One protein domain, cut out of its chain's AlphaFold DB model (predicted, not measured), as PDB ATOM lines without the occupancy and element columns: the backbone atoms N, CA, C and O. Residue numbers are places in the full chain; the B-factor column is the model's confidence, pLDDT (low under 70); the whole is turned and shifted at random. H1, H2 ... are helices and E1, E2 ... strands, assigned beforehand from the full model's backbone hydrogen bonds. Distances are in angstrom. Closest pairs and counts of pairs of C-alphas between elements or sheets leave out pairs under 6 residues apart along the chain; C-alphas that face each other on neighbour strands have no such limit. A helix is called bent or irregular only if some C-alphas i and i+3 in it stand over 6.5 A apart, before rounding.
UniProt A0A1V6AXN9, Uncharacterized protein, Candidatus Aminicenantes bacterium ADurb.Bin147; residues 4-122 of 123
ATOM      1  N   GLN A   4     -29.215  27.188   0.591       96.12
ATOM      2  CA  GLN A   4     -29.753  26.846   1.902       96.12
ATOM      3  C   GLN A   4     -30.054  25.346   1.960       96.12
ATOM      4  O   GLN A   4     -30.785  24.825   1.121       96.12
ATOM      5  N   ILE A   5     -29.543  24.663   2.986       97.19
ATOM      6  CA  ILE A   5     -29.924  23.275   3.266       97.19
ATOM      7  C   ILE A   5     -31.390  23.255   3.707       97.19
ATOM      8  O   ILE A   5     -31.787  23.988   4.616       97.19
ATOM      9  N   VAL A   6     -32.185  22.424   3.041       97.94
ATOM     10  CA  VAL A   6     -33.606  22.210   3.335       97.94
ATOM     11  C   VAL A   6     -33.740  21.124   4.395       97.94
ATOM     12  O   VAL A   6     -34.398  21.336   5.408       97.94
ATOM     13  N   GLY A   7     -33.042  20.005   4.192       97.94
ATOM     14  CA  GLY A   7     -33.024  18.879   5.115       97.94
ATOM     15  C   GLY A   7     -32.253  17.686   4.559       97.94
ATOM     16  O   GLY A   7     -31.612  17.774   3.508       97.94
ATOM     17  N   VAL A   8     -32.309  16.574   5.286       98.00
ATOM     18  CA  VAL A   8     -31.753  15.277   4.884       98.00
ATOM     19  C   VAL A   8     -32.866  14.243   4.980       98.00
ATOM     20  O   VAL A   8     -33.542  14.167   6.005       98.00
ATOM     21  N   TYR A   9     -33.055  13.470   3.917       97.94
ATOM     22  CA  TYR A   9     -34.169  12.538   3.772       97.94
ATOM     23  C   TYR A   9     -33.678  11.200   3.238       97.94
ATOM     24  O   TYR A   9     -32.687  11.134   2.515       97.94
ATOM     25  N   GLU A  10     -34.387  10.132   3.578       96.94
ATOM     26  CA  GLU A  10     -34.115   8.803   3.034       96.94
ATOM     27  C   GLU A  10     -34.656   8.698   1.608       96.94
ATOM     28  O   GLU A  10     -35.822   9.010   1.360       96.94
ATOM     29  N   LEU A  11     -33.817   8.216   0.695       95.31
ATOM     30  CA  LEU A  11     -34.168   7.823  -0.664       95.31
ATOM     31  C   LEU A  11     -33.805   6.344  -0.832       95.31
ATOM     32  O   LEU A  11     -32.664   5.979  -1.123       95.31
ATOM     33  N   GLY A  12     -34.775   5.468  -0.572       92.06
ATOM     34  CA  GLY A  12     -34.505   4.040  -0.405       92.06
ATOM     35  C   GLY A  12     -33.633   3.784   0.829       92.06
ATOM     36  O   GLY A  12     -34.019   4.142   1.937       92.06
ATOM     37  N   ALA A  13     -32.469   3.162   0.636       88.75
ATOM     38  CA  ALA A  13     -31.532   2.828   1.715       88.75
ATOM     39  C   ALA A  13     -30.453   3.902   1.967       88.75
ATOM     40  O   ALA A  13     -29.597   3.715   2.830       88.75
ATOM     41  N   GLU A  14     -30.456   5.003   1.208       90.25
ATOM     42  CA  GLU A  14     -29.448   6.062   1.310       90.25
ATOM     43  C   GLU A  14     -30.042   7.354   1.880       90.25
ATOM     44  O   GLU A  14     -31.199   7.693   1.633       90.25
ATOM     45  N   SER A  15     -29.222   8.115   2.606       94.56
ATOM     46  CA  SER A  15     -29.554   9.481   3.018       94.56
ATOM     47  C   SER A  15     -29.166  10.470   1.923       94.56
ATOM     48  O   SER A  15     -28.038  10.444   1.431       94.56
ATOM     49  N   VAL A  16     -30.074  11.385   1.589       96.38
ATOM     50  CA  VAL A  16     -29.884  12.424   0.575       96.38
ATOM     51  C   VAL A  16     -30.161  13.794   1.178       96.38
ATOM     52  O   VAL A  16     -31.221  14.045   1.752       96.38
ATOM     53  N   GLN A  17     -29.204  14.707   1.042       97.69
ATOM     54  CA  GLN A  17     -29.368  16.103   1.429       97.69
ATOM     55  C   GLN A  17     -30.082  16.882   0.323       97.69
ATOM     56  O   GLN A  17     -29.612  16.909  -0.809       97.69
ATOM     57  N   VAL A  18     -31.160  17.588   0.660       98.31
ATOM     58  CA  VAL A  18     -31.827  18.518  -0.261       98.31
ATOM     59  C   VAL A  18     -31.385  19.941   0.053       98.31
ATOM     60  O   VAL A  18     -31.391  20.382   1.207       98.31
ATOM     61  N   VAL A  19     -31.000  20.673  -0.985       98.06
ATOM     62  CA  VAL A  19     -30.527  22.054  -0.909       98.06
ATOM     63  C   VAL A  19     -31.326  22.905  -1.885       98.06
ATOM     64  O   VAL A  19     -31.493  22.543  -3.042       98.06
ATOM     65  N   LEU A  20     -31.788  24.063  -1.432       98.06
ATOM     66  CA  LEU A  20     -32.372  25.091  -2.285       98.06
ATOM     67  C   LEU A  20     -31.271  26.096  -2.660       98.06
ATOM     68  O   LEU A  20     -30.580  26.599  -1.770       98.06
ATOM     69  N   ARG A  21     -31.079  26.384  -3.950       97.25
ATOM     70  CA  ARG A  21     -30.035  27.292  -4.457       97.25
ATOM     71  C   ARG A  21     -30.588  28.399  -5.353       97.25
ATOM     72  O   ARG A  21     -31.685  28.299  -5.884       97.25
ATOM     73  N   GLU A  22     -29.792  29.446  -5.524       96.62
ATOM     74  CA  GLU A  22     -29.995  30.502  -6.524       96.62
ATOM     75  C   GLU A  22     -30.007  29.933  -7.956       96.62
ATOM     76  O   GLU A  22     -29.365  28.910  -8.225       96.62
ATOM     77  N   GLY A  23     -30.733  30.589  -8.864       96.19
ATOM     78  CA  GLY A  23     -30.942  30.152 -10.246       96.19
ATOM     79  C   GLY A  23     -32.076  29.136 -10.447       96.19
ATOM     80  O   GLY A  23     -32.864  28.840  -9.544       96.19
ATOM     81  N   THR A  24     -32.132  28.586 -11.660       96.50
ATOM     82  CA  THR A  24     -33.084  27.558 -12.111       96.50
ATOM     83  C   THR A  24     -32.405  26.189 -12.261       96.50
ATOM     84  O   THR A  24     -31.185  26.056 -12.103       96.50
ATOM     85  N   GLY A  25     -33.205  25.164 -12.553       95.62
ATOM     86  CA  GLY A  25     -32.789  23.782 -12.792       95.62
ATOM     87  C   GLY A  25     -32.554  22.992 -11.511       95.62
ATOM     88  O   GLY A  25     -32.757  23.496 -10.402       95.62
ATOM     89  N   GLY A  26     -32.106  21.754 -11.674       95.12
ATOM     90  CA  GLY A  26     -31.630  20.897 -10.601       95.12
ATOM     91  C   GLY A  26     -30.268  20.311 -10.935       95.12
ATOM     92  O   GLY A  26     -29.735  20.517 -12.022       95.12
ATOM     93  N   GLU A  27     -29.659  19.696  -9.932       94.44
ATOM     94  CA  GLU A  27     -28.504  18.821 -10.110       94.44
ATOM     95  C   GLU A  27     -28.384  17.907  -8.886       94.44
ATOM     96  O   GLU A  27     -28.608  18.344  -7.746       94.44
ATOM     97  N   PHE A  28     -27.961  16.661  -9.091       93.06
ATOM     98  CA  PHE A  28     -27.610  15.748  -8.010       93.06
ATOM     99  C   PHE A  28     -26.123  15.375  -8.005       93.06
ATOM    100  O   PHE A  28     -25.430  15.361  -9.017       93.06
ATOM    101  N   TYR A  29     -25.626  15.040  -6.819       90.44
ATOM    102  CA  TYR A  29     -24.259  14.606  -6.568       90.44
ATOM    103  C   TYR A  29     -24.308  13.280  -5.821       90.44
ATOM    104  O   TYR A  29     -24.898  13.201  -4.744       90.44
ATOM    105  N   LEU A  30     -23.653  12.250  -6.358       85.81
ATOM    106  CA  LEU A  30     -23.575  10.938  -5.706       85.81
ATOM    107  C   LEU A  30     -22.723  10.983  -4.431       85.81
ATOM    108  O   LEU A  30     -23.058  10.320  -3.451       85.81
ATOM    109  N   ILE A  31     -21.621  11.740  -4.476       82.19
ATOM    110  CA  ILE A  31     -20.696  12.020  -3.371       82.19
ATOM    111  C   ILE A  31     -20.110  13.419  -3.641       82.19
ATOM    112  O   ILE A  31     -19.170  13.533  -4.425       82.19
ATOM    113  N   PRO A  32     -20.685  14.501  -3.087       67.00
ATOM    114  CA  PRO A  32     -20.234  15.858  -3.395       67.00
ATOM    115  C   PRO A  32     -18.826  16.148  -2.854       67.00
ATOM    116  O   PRO A  32     -18.082  16.899  -3.474       67.00
ATOM    117  N   GLU A  33     -18.457  15.543  -1.720       75.62
ATOM    118  CA  GLU A  33     -17.135  15.629  -1.086       75.62
ATOM    119  C   GLU A  33     -16.843  14.327  -0.321       75.62
ATOM    120  O   GLU A  33     -17.763  13.587   0.038       75.62
ATOM    121  N   THR A  34     -15.571  14.039  -0.031       61.47
ATOM    122  CA  THR A  34     -15.170  12.844   0.728       61.47
ATOM    123  C   THR A  34     -15.884  12.779   2.080       61.47
ATOM    124  O   THR A  34     -15.761  13.684   2.902       61.47
ATOM    125  N   GLY A  35     -16.617  11.690   2.323       65.88
ATOM    126  CA  GLY A  35     -17.371  11.481   3.564       65.88
ATOM    127  C   GLY A  35     -18.725  12.195   3.622       65.88
ATOM    128  O   GLY A  35     -19.416  12.080   4.632       65.88
ATOM    129  N   GLN A  36     -19.133  12.903   2.563       80.25
ATOM    130  CA  GLN A  36     -20.477  13.467   2.459       80.25
ATOM    131  C   GLN A  36     -21.457  12.489   1.808       80.25
ATOM    132  O   GLN A  36     -21.091  11.624   1.013       80.25
ATOM    133  N   ILE A  37     -22.728  12.657   2.162       89.44
ATOM    134  CA  ILE A  37     -23.850  11.921   1.579       89.44
ATOM    135  C   ILE A  37     -24.258  12.519   0.230       89.44
ATOM    136  O   ILE A  37     -23.896  13.655  -0.089       89.44
ATOM    137  N   ALA A  38     -25.050  11.770  -0.538       93.00
ATOM    138  CA  ALA A  38     -25.612  12.263  -1.786       93.00
ATOM    139  C   ALA A  38     -26.401  13.567  -1.562       93.00
ATOM    140  O   ALA A  38     -26.988  13.793  -0.499       93.00
ATOM    141  N   ARG A  39     -26.409  14.444  -2.565       95.31
ATOM    142  CA  ARG A  39     -27.033  15.769  -2.478       95.31
ATOM    143  C   ARG A  39     -27.852  16.049  -3.722       95.31
ATOM    144  O   ARG A  39     -27.335  15.893  -4.815       95.31
ATOM    145  N   ILE A  40     -29.066  16.552  -3.545       97.62
ATOM    146  CA  ILE A  40     -29.883  17.145  -4.601       97.62
ATOM    147  C   ILE A  40     -29.949  18.649  -4.355       97.62
ATOM    148  O   ILE A  40     -30.269  19.094  -3.248       97.62
ATOM    149  N   LYS A  41     -29.647  19.445  -5.379       97.81
ATOM    150  CA  LYS A  41     -29.848  20.891  -5.369       97.81
ATOM    151  C   LYS A  41     -31.010  21.249  -6.284       97.81
ATOM    152  O   LYS A  41     -31.082  20.783  -7.411       97.81
ATOM    153  N   VAL A  42     -31.881  22.122  -5.798       98.19
ATOM    154  CA  VAL A  42     -33.062  22.612  -6.511       98.19
ATOM    155  C   VAL A  42     -32.944  24.125  -6.666       98.19
ATOM    156  O   VAL A  42     -32.670  24.827  -5.691       98.19
ATOM    157  N   GLY A  43     -33.131  24.633  -7.879       97.75
ATOM    158  CA  GLY A  43     -33.189  26.063  -8.167       97.75
ATOM    159  C   GLY A  43     -34.431  26.724  -7.566       97.75
ATOM    160  O   GLY A  43     -35.529  26.170  -7.606       97.75
ATOM    161  N   ALA A  44     -34.262  27.912  -6.993       96.94
ATOM    162  CA  ALA A  44     -35.324  28.660  -6.327       96.94
ATOM    163  C   ALA A  44     -36.045  29.671  -7.235       96.94
ATOM    164  O   ALA A  44     -37.132  30.127  -6.879       96.94
ATOM    165  N   GLU A  45     -35.456  30.044  -8.374       96.12
ATOM    166  CA  GLU A  45     -35.917  31.149  -9.233       96.12
ATOM    167  C   GLU A  45     -36.960  30.696 -10.255       96.12
ATOM    168  O   GLU A  45     -36.802  30.824 -11.466       96.12
ATOM    169  N   TYR A  46     -38.049  30.147  -9.732       95.56
ATOM    170  CA  TYR A  46     -39.239  29.809 -10.494       95.56
ATOM    171  C   TYR A  46     -40.418  30.657 -10.021       95.56
ATOM    172  O   TYR A  46     -40.544  30.950  -8.834       95.56
ATOM    173  N   ASP A  47     -41.320  30.999 -10.939       94.19
ATOM    174  CA  ASP A  47     -42.580  31.675 -10.595       94.19
ATOM    175  C   ASP A  47     -43.656  30.700 -10.098       94.19
ATOM    176  O   ASP A  47     -44.599  31.089  -9.406       94.19
ATOM    177  N   ASP A  48     -43.494  29.421 -10.434       96.19
ATOM    178  CA  ASP A  48     -44.434  28.348 -10.148       96.19
ATOM    179  C   ASP A  48     -43.819  27.315  -9.195       96.19
ATOM    180  O   ASP A  48     -42.718  26.809  -9.425       96.19
ATOM    181  N   TRP A  49     -44.561  26.972  -8.139       97.19
ATOM    182  CA  TRP A  49     -44.167  25.940  -7.180       97.19
ATOM    183  C   TRP A  49     -44.108  24.555  -7.831       97.19
ATOM    184  O   TRP A  49     -43.228  23.756  -7.503       97.19
ATOM    185  N   GLY A  50     -45.007  24.286  -8.784       98.00
ATOM    186  CA  GLY A  50     -45.038  23.029  -9.528       98.00
ATOM    187  C   GLY A  50     -43.700  22.729 -10.201       98.00
ATOM    188  O   GLY A  50     -43.207  21.607 -10.104       98.00
ATOM    189  N   LYS A  51     -43.045  23.744 -10.779       97.88
ATOM    190  CA  LYS A  51     -41.694  23.612 -11.352       97.88
ATOM    191  C   LYS A  51     -40.633  23.229 -10.320       97.88
ATOM    192  O   LYS A  51     -39.802  22.378 -10.608       97.88
ATOM    193  N   VAL A  52     -40.674  23.798  -9.116       98.06
ATOM    194  CA  VAL A  52     -39.707  23.475  -8.048       98.06
ATOM    195  C   VAL A  52     -39.850  22.018  -7.603       98.06
ATOM    196  O   VAL A  52     -38.858  21.306  -7.451       98.06
ATOM    197  N   VAL A  53     -41.091  21.549  -7.438       98.38
ATOM    198  CA  VAL A  53     -41.376  20.143  -7.112       98.38
ATOM    199  C   VAL A  53     -40.981  19.223  -8.263       98.38
ATOM    200  O   VAL A  53     -40.394  18.174  -8.017       98.38
ATOM    201  N   SER A  54     -41.263  19.622  -9.505       98.12
ATOM    202  CA  SER A  54     -40.881  18.867 -10.701       98.12
ATOM    203  C   SER A  54     -39.373  18.660 -10.771       98.12
ATOM    204  O   SER A  54     -38.942  17.554 -11.069       98.12
ATOM    205  N   VAL A  55     -38.578  19.687 -10.451       98.06
ATOM    206  CA  VAL A  55     -37.118  19.562 -10.371       98.06
ATOM    207  C   VAL A  55     -36.725  18.567  -9.280       98.06
ATOM    208  O   VAL A  55     -35.967  17.648  -9.550       98.06
ATOM    209  N   LEU A  56     -37.266  18.679  -8.062       98.44
ATOM    210  CA  LEU A  56     -36.939  17.719  -6.999       98.44
ATOM    211  C   LEU A  56     -37.270  16.270  -7.402       98.44
ATOM    212  O   LEU A  56     -36.483  15.366  -7.123       98.44
ATOM    213  N   LEU A  57     -38.428  16.054  -8.033       98.19
ATOM    214  CA  LEU A  57     -38.845  14.746  -8.537       98.19
ATOM    215  C   LEU A  57     -37.872  14.229  -9.604       98.19
ATOM    216  O   LEU A  57     -37.436  13.087  -9.492       98.19
ATOM    217  N   HIS A  58     -37.527  15.062 -10.589       95.81
ATOM    218  CA  HIS A  58     -36.572  14.745 -11.657       95.81
ATOM    219  C   HIS A  58     -35.243  14.268 -11.072       95.81
ATOM    220  O   HIS A  58     -34.841  13.129 -11.299       95.81
ATOM    221  N   GLU A  59     -34.599  15.100 -10.253       96.50
ATOM    222  CA  GLU A  59     -33.269  14.808  -9.705       96.50
ATOM    223  C   GLU A  59     -33.273  13.563  -8.807       96.50
ATOM    224  O   GLU A  59     -32.326  12.777  -8.804       96.50
ATOM    225  N   ALA A  60     -34.342  13.352  -8.031       96.31
ATOM    226  CA  ALA A  60     -34.473  12.164  -7.193       96.31
ATOM    227  C   ALA A  60     -34.657  10.888  -8.025       96.31
ATOM    228  O   ALA A  60     -34.134   9.834  -7.659       96.31
ATOM    229  N   PHE A  61     -35.393  10.976  -9.133       94.69
ATOM    230  CA  PHE A  61     -35.602   9.861 -10.046       94.69
ATOM    231  C   PHE A  61     -34.292   9.463 -10.734       94.69
ATOM    232  O   PHE A  61     -33.913   8.291 -10.709       94.69
ATOM    233  N   GLU A  62     -33.561  10.436 -11.277       91.44
ATOM    234  CA  GLU A  62     -32.271  10.192 -11.926       91.44
ATOM    235  C   GLU A  62     -31.211   9.687 -10.947       91.44
ATOM    236  O   GLU A  62     -30.475   8.755 -11.271       91.44
ATOM    237  N   LEU A  63     -31.174  10.212  -9.718       91.69
ATOM    238  CA  LEU A  63     -30.300   9.693  -8.668       91.69
ATOM    239  C   LEU A  63     -30.585   8.209  -8.382       91.69
ATOM    240  O   LEU A  63     -29.653   7.409  -8.267       91.69
ATOM    241  N   CYS A  64     -31.859   7.814  -8.293       92.38
ATOM    242  CA  CYS A  64     -32.226   6.408  -8.129       92.38
ATOM    243  C   CYS A  64     -31.821   5.557  -9.338       92.38
ATOM    244  O   CYS A  64     -31.212   4.501  -9.145       92.38
ATOM    245  N   ALA A  65     -32.094   6.017 -10.561       88.56
ATOM    246  CA  ALA A  65     -31.684   5.325 -11.785       88.56
ATOM    247  C   ALA A  65     -30.156   5.125 -11.822       88.56
ATOM    248  O   ALA A  65     -29.662   4.010 -12.015       88.56
ATOM    249  N   ALA A  66     -29.393   6.163 -11.472       85.31
ATOM    250  CA  ALA A  66     -27.939   6.102 -11.390       85.31
ATOM    251  C   ALA A  66     -27.416   5.075 -10.391       85.31
ATOM    252  O   ALA A  66     -26.392   4.433 -10.645       85.31
ATOM    253  N   ARG A  67     -28.119   4.866  -9.278       83.88
ATOM    254  CA  ARG A  67     -27.750   3.856  -8.278       83.88
ATOM    255  C   ARG A  67     -28.081   2.435  -8.699       83.88
ATOM    256  O   ARG A  67     -27.322   1.527  -8.365       83.88
ATOM    257  N   ILE A  68     -29.161   2.239  -9.448       79.88
ATOM    258  CA  ILE A  68     -29.589   0.913  -9.914       79.88
ATOM    259  C   ILE A  68     -28.702   0.421 -11.081       79.88
ATOM    260  O   ILE A  68     -28.807  -0.724 -11.506       79.88
ATOM    261  N   ARG A  69     -27.715   1.229 -11.516       66.56
ATOM    262  CA  ARG A  69     -26.798   0.929 -12.634       66.56
ATOM    263  C   ARG A  69     -27.562   0.586 -13.907       66.56
ATOM    264  O   ARG A  69     -27.158  -0.292 -14.673       66.56
ATOM    265  N   THR A  70     -28.667   1.285 -14.119       60.62
ATOM    266  CA  THR A  70     -29.462   1.150 -15.329       60.62
ATOM    267  C   THR A  70     -28.558   1.401 -16.523       60.62
ATOM    268  O   THR A  70     -27.699   2.286 -16.492       60.62
ATOM    269  N   ARG A  71     -28.669   0.546 -17.542       49.91
ATOM    270  CA  ARG A  71     -27.817   0.620 -18.727       49.91
ATOM    271  C   ARG A  71     -28.117   1.934 -19.440       49.91
ATOM    272  O   ARG A  71     -29.114   2.038 -20.142       49.91
ATOM    273  N   TYR A  72     -27.265   2.930 -19.239       53.44
ATOM    274  CA  TYR A  72     -27.301   4.154 -20.021       53.44
ATOM    275  C   TYR A  72     -26.958   3.795 -21.463       53.44
ATOM    276  O   TYR A  72     -25.848   3.335 -21.735       53.44
ATOM    277  N   SER A  73     -27.906   3.983 -22.374       45.97
ATOM    278  CA  SER A  73     -27.542   4.236 -23.760       45.97
ATOM    279  C   SER A  73     -27.457   5.752 -23.870       45.97
ATOM    280  O   SER A  73     -28.493   6.393 -23.692       45.97
ATOM    281  N   PRO A  74     -26.273   6.351 -24.092       48.06
ATOM    282  CA  PRO A  74     -26.254   7.724 -24.570       48.06
ATOM    283  C   PRO A  74     -27.128   7.770 -25.825       48.06
ATOM    284  O   PRO A  74     -27.065   6.868 -26.667       48.06
ATOM    285  N   GLU A  75     -28.024   8.748 -25.891       44.66
ATOM    286  CA  GLU A  75     -28.691   9.051 -27.145       44.66
ATOM    287  C   GLU A  75     -27.588   9.539 -28.094       44.66
ATOM    288  O   GLU A  75     -26.740  10.336 -27.685       44.66
ATOM    289  N   ASP A  76     -27.525   9.006 -29.318       44.47
ATOM    290  CA  ASP A  76     -26.585   9.467 -30.350       44.47
ATOM    291  C   ASP A  76     -27.019  10.866 -30.843       44.47
ATOM    292  O   ASP A  76     -27.413  11.062 -31.993       44.47
ATOM    293  N   ASP A  77     -26.998  11.850 -29.947       48.38
ATOM    294  CA  ASP A  77     -27.091  13.266 -30.257       48.38
ATOM    295  C   ASP A  77     -25.672  13.778 -30.546       48.38
ATOM    296  O   ASP A  77     -24.735  13.591 -29.764       48.38
ATOM    297  N   PHE A  78     -25.515  14.459 -31.684       50.53
ATOM    298  CA  PHE A  78     -24.280  15.130 -32.092       50.53
ATOM    299  C   PHE A  78     -23.742  16.131 -31.045       50.53
ATOM    300  O   PHE A  78     -22.583  16.537 -31.147       50.53
ATOM    301  N   GLY A  79     -24.550  16.531 -30.057       55.81
ATOM    302  CA  GLY A  79     -24.181  17.420 -28.959       55.81
ATOM    303  C   GLY A  79     -23.369  16.779 -27.828       55.81
ATOM    304  O   GLY A  79     -22.650  17.506 -27.142       55.81
ATOM    305  N   GLY A  80     -23.438  15.455 -27.627       46.59
ATOM    306  CA  GLY A  80     -22.733  14.764 -26.531       46.59
ATOM    307  C   GLY A  80     -23.046  15.307 -25.127       46.59
ATOM    308  O   GLY A  80     -22.272  15.078 -24.193       46.59
ATOM    309  N   ASP A  81     -24.139  16.059 -24.983       53.16
ATOM    310  CA  ASP A  81     -24.583  16.605 -23.713       53.16
ATOM    311  C   ASP A  81     -25.564  15.637 -23.035       53.16
ATOM    312  O   ASP A  81     -26.218  14.809 -23.665       53.16
ATOM    313  N   LEU A  82     -25.627  15.701 -21.708       56.75
ATOM    314  CA  LEU A  82     -26.561  14.903 -20.911       56.75
ATOM    315  C   LEU A  82     -27.965  15.536 -20.874       56.75
ATOM    316  O   LEU A  82     -28.761  15.175 -20.013       56.75
ATOM    317  N   ASN A  83     -28.281  16.495 -21.756       60.53
ATOM    318  CA  ASN A  83     -29.616  17.099 -21.801       60.53
ATOM    319  C   ASN A  83     -30.627  16.186 -22.513       60.53
ATOM    320  O   ASN A  83     -31.832  16.367 -22.340       60.53
ATOM    321  N   SER A  84     -30.134  15.189 -23.252       63.00
ATOM    322  CA  SER A  84     -30.917  14.183 -23.970       63.00
ATOM    323  C   SER A  84     -30.524  12.785 -23.469       63.00
ATOM    324  O   SER A  84     -29.583  12.163 -23.961       63.00
ATOM    325  N   ILE A  85     -31.187  12.307 -22.406       66.88
ATOM    326  CA  ILE A  85     -30.951  10.970 -21.833       66.88
ATOM    327  C   ILE A  85     -32.174  10.089 -22.068       66.88
ATOM    328  O   ILE A  85     -33.289  10.420 -21.659       66.88
ATOM    329  N   VAL A  86     -31.944   8.901 -22.627       76.12
ATOM    330  CA  VAL A  86     -32.945   7.833 -22.687       76.12
ATOM    331  C   VAL A  86     -32.684   6.826 -21.567       76.12
ATOM    332  O   VAL A  86     -31.645   6.164 -21.523       76.12
ATOM    333  N   LEU A  87     -33.655   6.675 -20.664       76.56
ATOM    334  CA  LEU A  87     -33.634   5.654 -19.613       76.56
ATOM    335  C   LEU A  87     -34.409   4.415 -20.077       76.56
ATOM    336  O   LEU A  87     -35.633   4.446 -20.194       76.56
ATOM    337  N   ILE A  88     -33.698   3.311 -20.315       82.50
ATOM    338  CA  ILE A  88     -34.313   2.008 -20.610       82.50
ATOM    339  C   ILE A  88     -34.305   1.175 -19.333       82.50
ATOM    340  O   ILE A  88     -33.248   0.754 -18.861       82.50
ATOM    341  N   LEU A  89     -35.499   0.948 -18.789       83.00
ATOM    342  CA  LEU A  89     -35.718   0.310 -17.496       83.00
ATOM    343  C   LEU A  89     -36.723  -0.840 -17.647       83.00
ATOM    344  O   LEU A  89     -37.800  -0.627 -18.212       83.00
ATOM    345  N   PRO A  90     -36.434  -2.038 -17.116       88.81
ATOM    346  CA  PRO A  90     -37.465  -3.016 -16.806       88.81
ATOM    347  C   PRO A  90     -38.542  -2.418 -15.885       88.81
ATOM    348  O   PRO A  90     -38.270  -1.537 -15.063       88.81
ATOM    349  N   HIS A  91     -39.782  -2.892 -16.010       90.31
ATOM    350  CA  HIS A  91     -40.917  -2.332 -15.265       90.31
ATOM    351  C   HIS A  91     -40.759  -2.483 -13.743       90.31
ATOM    352  O   HIS A  91     -41.210  -1.636 -12.971       90.31
ATOM    353  N   GLU A  92     -40.090  -3.545 -13.306       92.75
ATOM    354  CA  GLU A  92     -39.739  -3.800 -11.916       92.75
ATOM    355  C   GLU A  92     -38.726  -2.783 -11.373       92.75
ATOM    356  O   GLU A  92     -38.909  -2.287 -10.263       92.75
ATOM    357  N   GLU A  93     -37.717  -2.399 -12.162       90.81
ATOM    358  CA  GLU A  93     -36.741  -1.372 -11.777       90.81
ATOM    359  C   GLU A  93     -37.402   0.006 -11.727       90.81
ATOM    360  O   GLU A  93     -37.189   0.764 -10.783       90.81
ATOM    361  N   PHE A  94     -38.278   0.307 -12.690       92.19
ATOM    362  CA  PHE A  94     -39.098   1.518 -12.654       92.19
ATOM    363  C   PHE A  94     -39.973   1.572 -11.392       92.19
ATOM    364  O   PHE A  94     -40.021   2.592 -10.706       92.19
ATOM    365  N   SER A  95     -40.621   0.456 -11.050       94.81
ATOM    366  CA  SER A  95     -41.447   0.349  -9.843       94.81
ATOM    367  C   SER A  95     -40.628   0.548  -8.566       94.81
ATOM    368  O   SER A  95     -41.093   1.225  -7.649       94.81
ATOM    369  N   ASP A  96     -39.404   0.018  -8.508       93.94
ATOM    370  CA  ASP A  96     -38.485   0.227  -7.384       93.94
ATOM    371  C   ASP A  96     -38.063   1.701  -7.263       93.94
ATOM    372  O   ASP A  96     -38.127   2.266  -6.171       93.94
ATOM    373  N   ILE A  97     -37.737   2.373  -8.375       94.81
ATOM    374  CA  ILE A  97     -37.457   3.819  -8.373       94.81
ATOM    375  C   ILE A  97     -38.655   4.589  -7.813       94.81
ATOM    376  O   ILE A  97     -38.501   5.353  -6.860       94.81
ATOM    377  N   CYS A  98     -39.866   4.351  -8.326       96.12
ATOM    378  CA  CYS A  98     -41.075   4.991  -7.807       96.12
ATOM    379  C   CYS A  98     -41.282   4.714  -6.309       96.12
ATOM    380  O   CYS A  98     -41.620   5.629  -5.552       96.12
ATOM    381  N   GLY A  99     -41.041   3.475  -5.872       96.50
ATOM    382  CA  GLY A  99     -41.140   3.055  -4.474       96.50
ATOM    383  C   GLY A  99     -40.150   3.763  -3.548       96.50
ATOM    384  O   GLY A  99     -40.467   3.989  -2.381       96.50
ATOM    385  N   ARG A 100     -38.983   4.172  -4.057       96.38
ATOM    386  CA  ARG A 100     -37.979   4.950  -3.314       96.38
ATOM    387  C   ARG A 100     -38.281   6.446  -3.341       96.38
ATOM    388  O   ARG A 100     -38.248   7.098  -2.296       96.38
ATOM    389  N   THR A 101     -38.606   6.991  -4.511       97.00
ATOM    390  CA  THR A 101     -38.829   8.429  -4.713       97.00
ATOM    391  C   THR A 101     -40.123   8.913  -4.054       97.00
ATOM    392  O   THR A 101     -40.149  10.009  -3.498       97.00
ATOM    393  N   GLY A 102     -41.189   8.109  -4.041       97.81
ATOM    394  CA  GLY A 102     -42.474   8.488  -3.439       97.81
ATOM    395  C   GLY A 102     -42.369   8.867  -1.952       97.81
ATOM    396  O   GLY A 102     -42.665  10.012  -1.597       97.81
ATOM    397  N   PRO A 103     -41.911   7.960  -1.067       98.06
ATOM    398  CA  PRO A 103     -41.718   8.255   0.354       98.06
ATOM    399  C   PRO A 103     -40.739   9.406   0.612       98.06
ATOM    400  O   PRO A 103     -40.967  10.209   1.518       98.06
ATOM    401  N   PHE A 104     -39.677   9.511  -0.195       98.25
ATOM    402  CA  PHE A 104     -38.739  10.632  -0.150       98.25
ATOM    403  C   PHE A 104     -39.457  11.971  -0.377       98.25
ATOM    404  O   PHE A 104     -39.336  12.883   0.443       98.25
ATOM    405  N   LEU A 105     -40.268  12.079  -1.436       98.44
ATOM    406  CA  LEU A 105     -41.006  13.300  -1.768       98.44
ATOM    407  C   LEU A 105     -42.019  13.679  -0.687       98.44
ATOM    408  O   LEU A 105     -42.092  14.848  -0.314       98.44
ATOM    409  N   VAL A 106     -42.753  12.706  -0.140       98.44
ATOM    410  CA  VAL A 106     -43.718  12.949   0.949       98.44
ATOM    411  C   VAL A 106     -43.048  13.631   2.147       98.44
ATOM    412  O   VAL A 106     -43.644  14.519   2.757       98.44
ATOM    413  N   LYS A 107     -41.802  13.256   2.463       98.44
ATOM    414  CA  LYS A 107     -41.027  13.854   3.559       98.44
ATOM    415  C   LYS A 107     -40.393  15.198   3.166       98.44
ATOM    416  O   LYS A 107     -40.432  16.136   3.957       98.44
ATOM    417  N   ALA A 108     -39.817  15.307   1.968       98.50
ATOM    418  CA  ALA A 108     -39.010  16.462   1.562       98.50
ATOM    419  C   ALA A 108     -39.829  17.669   1.071       98.50
ATOM    420  O   ALA A 108     -39.474  18.817   1.348       98.50
ATOM    421  N   VAL A 109     -40.933  17.436   0.353       98.56
ATOM    422  CA  VAL A 109     -41.728  18.492  -0.302       98.56
ATOM    423  C   VAL A 109     -42.271  19.539   0.684       98.56
ATOM    424  O   VAL A 109     -42.141  20.729   0.385       98.56
ATOM    425  N   PRO A 110     -42.821  19.180   1.864       98.62
ATOM    426  CA  PRO A 110     -43.312  20.177   2.817       98.62
ATOM    427  C   PRO A 110     -42.217  21.116   3.334       98.62
ATOM    428  O   PRO A 110     -42.459  22.302   3.563       98.62
ATOM    429  N   ASP A 111     -41.013  20.593   3.549       98.69
ATOM    430  CA  ASP A 111     -39.877  21.366   4.049       98.69
ATOM    431  C   ASP A 111     -39.315  22.273   2.956       98.69
ATOM    432  O   ASP A 111     -39.029  23.450   3.204       98.69
ATOM    433  N   LEU A 112     -39.239  21.750   1.728       98.56
ATOM    434  CA  LEU A 112     -38.844  22.512   0.552       98.56
ATOM    435  C   LEU A 112     -39.824  23.659   0.280       98.56
ATOM    436  O   LEU A 112     -39.375  24.772   0.016       98.56
ATOM    437  N   ALA A 113     -41.134  23.434   0.432       98.50
ATOM    438  CA  ALA A 113     -42.154  24.473   0.286       98.50
ATOM    439  C   ALA A 113     -41.900  25.633   1.258       98.50
ATOM    440  O   ALA A 113     -41.791  26.791   0.850       98.50
ATOM    441  N   ARG A 114     -41.682  25.320   2.544       98.38
ATOM    442  CA  ARG A 114     -41.371  26.331   3.569       98.38
ATOM    443  C   ARG A 114     -40.065  27.068   3.281       98.38
ATOM    444  O   ARG A 114     -39.957  28.260   3.574       98.38
ATOM    445  N   ALA A 115     -39.053  26.377   2.757       97.94
ATOM    446  CA  ALA A 115     -37.788  26.995   2.376       97.94
ATOM    447  C   ALA A 115     -37.962  27.946   1.181       97.94
ATOM    448  O   ALA A 115     -37.459  29.070   1.222       97.94
ATOM    449  N   TRP A 116     -38.717  27.536   0.163       97.75
ATOM    450  CA  TRP A 116     -38.959  28.315  -1.049       97.75
ATOM    451  C   TRP A 116     -39.827  29.552  -0.796       97.75
ATOM    452  O   TRP A 116     -39.474  30.652  -1.219       97.75
ATOM    453  N   GLU A 117     -40.890  29.437   0.001       97.12
ATOM    454  CA  GLU A 117     -41.695  30.593   0.420       97.12
ATOM    455  C   GLU A 117     -40.861  31.646   1.161       97.12
ATOM    456  O   GLU A 117     -40.993  32.848   0.925       97.12
ATOM    457  N   LYS A 118     -39.969  31.206   2.060       96.19
ATOM    458  CA  LYS A 118     -39.025  32.101   2.751       96.19
ATOM    459  C   LYS A 118     -38.011  32.702   1.789       96.19
ATOM    460  O   LYS A 118     -37.577  33.832   2.005       96.19
ATOM    461  N   TRP A 119     -37.609  31.957   0.764       95.50
ATOM    462  CA  TRP A 119     -36.683  32.438  -0.249       95.50
ATOM    463  C   TRP A 119     -37.274  33.610  -1.028       95.50
ATOM    464  O   TRP A 119     -36.635  34.658  -1.090       95.50
ATOM    465  N   ARG A 120     -38.509  33.458  -1.523       93.81
ATOM    466  CA  ARG A 120     -39.227  34.469  -2.316       93.81
ATOM    467  C   ARG A 120     -39.499  35.765  -1.561       93.81
ATOM    468  O   ARG A 120     -39.492  36.824  -2.161       93.81
ATOM    469  N   LYS A 121     -39.693  35.702  -0.241       91.00
ATOM    470  CA  LYS A 121     -39.886  36.894   0.612       91.00
ATOM    471  C   LYS A 121     -38.610  37.711   0.842       91.00
ATOM    472  O   LYS A 121     -38.677  38.768   1.458       91.00
ATOM    473  N   ARG A 122     -37.445  37.177   0.465       80.56
ATOM    474  CA  ARG A 122     -36.129  37.822   0.626       80.56
ATOM    475  C   ARG A 122     -35.577  38.366  -0.696       80.56
ATOM    476  O   ARG A 122     -34.409  38.749  -0.714       80.56
TER     477      ARG A 122
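Overview. This is residues 4 to 122 of the 123 residues of an uncharacterized protein of Candidatus Aminicenantes bacterium ADurb.Bin147 (UniProt A0A1V6AXN9). A strongly twisted sheet of four strands has one face covered by helix H1 and by H2b, the second arm of the long bent helix H2, in two layers. The first arm, H2a, packs on H1 and passes beside E1, while the short strands E5 and E6 and the loop between them form a loose end piece away from the sheet, with low confidence at residues 69 to 85. The 119 printed residues hold, along the chain, E1 E2 E3 E4 H1 E5 E6 H2, two helices and six strands of mixed class. The sheet's order is E1 E2 E4 E3, mixed in direction. The whole is compact, with a radius of gyration of the C-alphas of 14.7 A and spans of 43 by 34 by 30 A.

Along the chain. Find C-alpha 4 at (-29.753, 26.846, 1.902); from there E1, residues 4 to 11, runs 19.7 A. E2, residues 14 to 21, runs 22.0 A; E3 is residues 26 to 29 and E4 residues 38 to 43, 17.0 A. Look next at C-alpha 49, at (-44.167, 25.940, -7.180), where H1 begins; it runs to residue 68 over 29.1 A. E5 is residues 72 to 74 and E6 residues 85 to 87. H2, residues 91 to 120, was assigned as one helix by its hydrogen bonds but is bent, with C-alphas 107 and 110 6.8 A apart. Its arms are H2a, residues 91 to 107, 24.8 A, and H2b, residues 110 to 120, 15.7 A, ending at (-39.227, 34.469, -2.316).

Arrangement. Start at the hairpin of E1 and E2, antiparallel, where N 9 and O 16 are 2.9 A apart. E2 and E4 are parallel, with N 19 and O 40 at 2.9 A. E3 and E4 form an antiparallel hairpin, with N 29 and O 39 at 2.8 A. H1 is on this sheet; the closest C-alphas of H1 and E4 are those of Leu 56 and Val 42, 6.3 A. H2b is on the same face as H1, over E1 and E2 at a height over the sheet of 9.3 A. H2a touches H1, closest at the C-alphas of Ile 97 and Cys 64, 5.8 A, at a steep tilt of 47 degrees, opposite ways. H2a is over none of the strands. E5 and E6 meet only at a point. Every O i to N i+4 pair is within hydrogen-bond range in H1 and H2b, and 11 of 13 in H2a.

Size, cuts and confidence. The two C-alphas farthest apart, Pro 90 and Arg 122, are 44.4 A from each other. The printed part has no cut, and no link is long. Look for pLDDT under 70 at residue 32, residues 34 to 35 and residues 69 to 85.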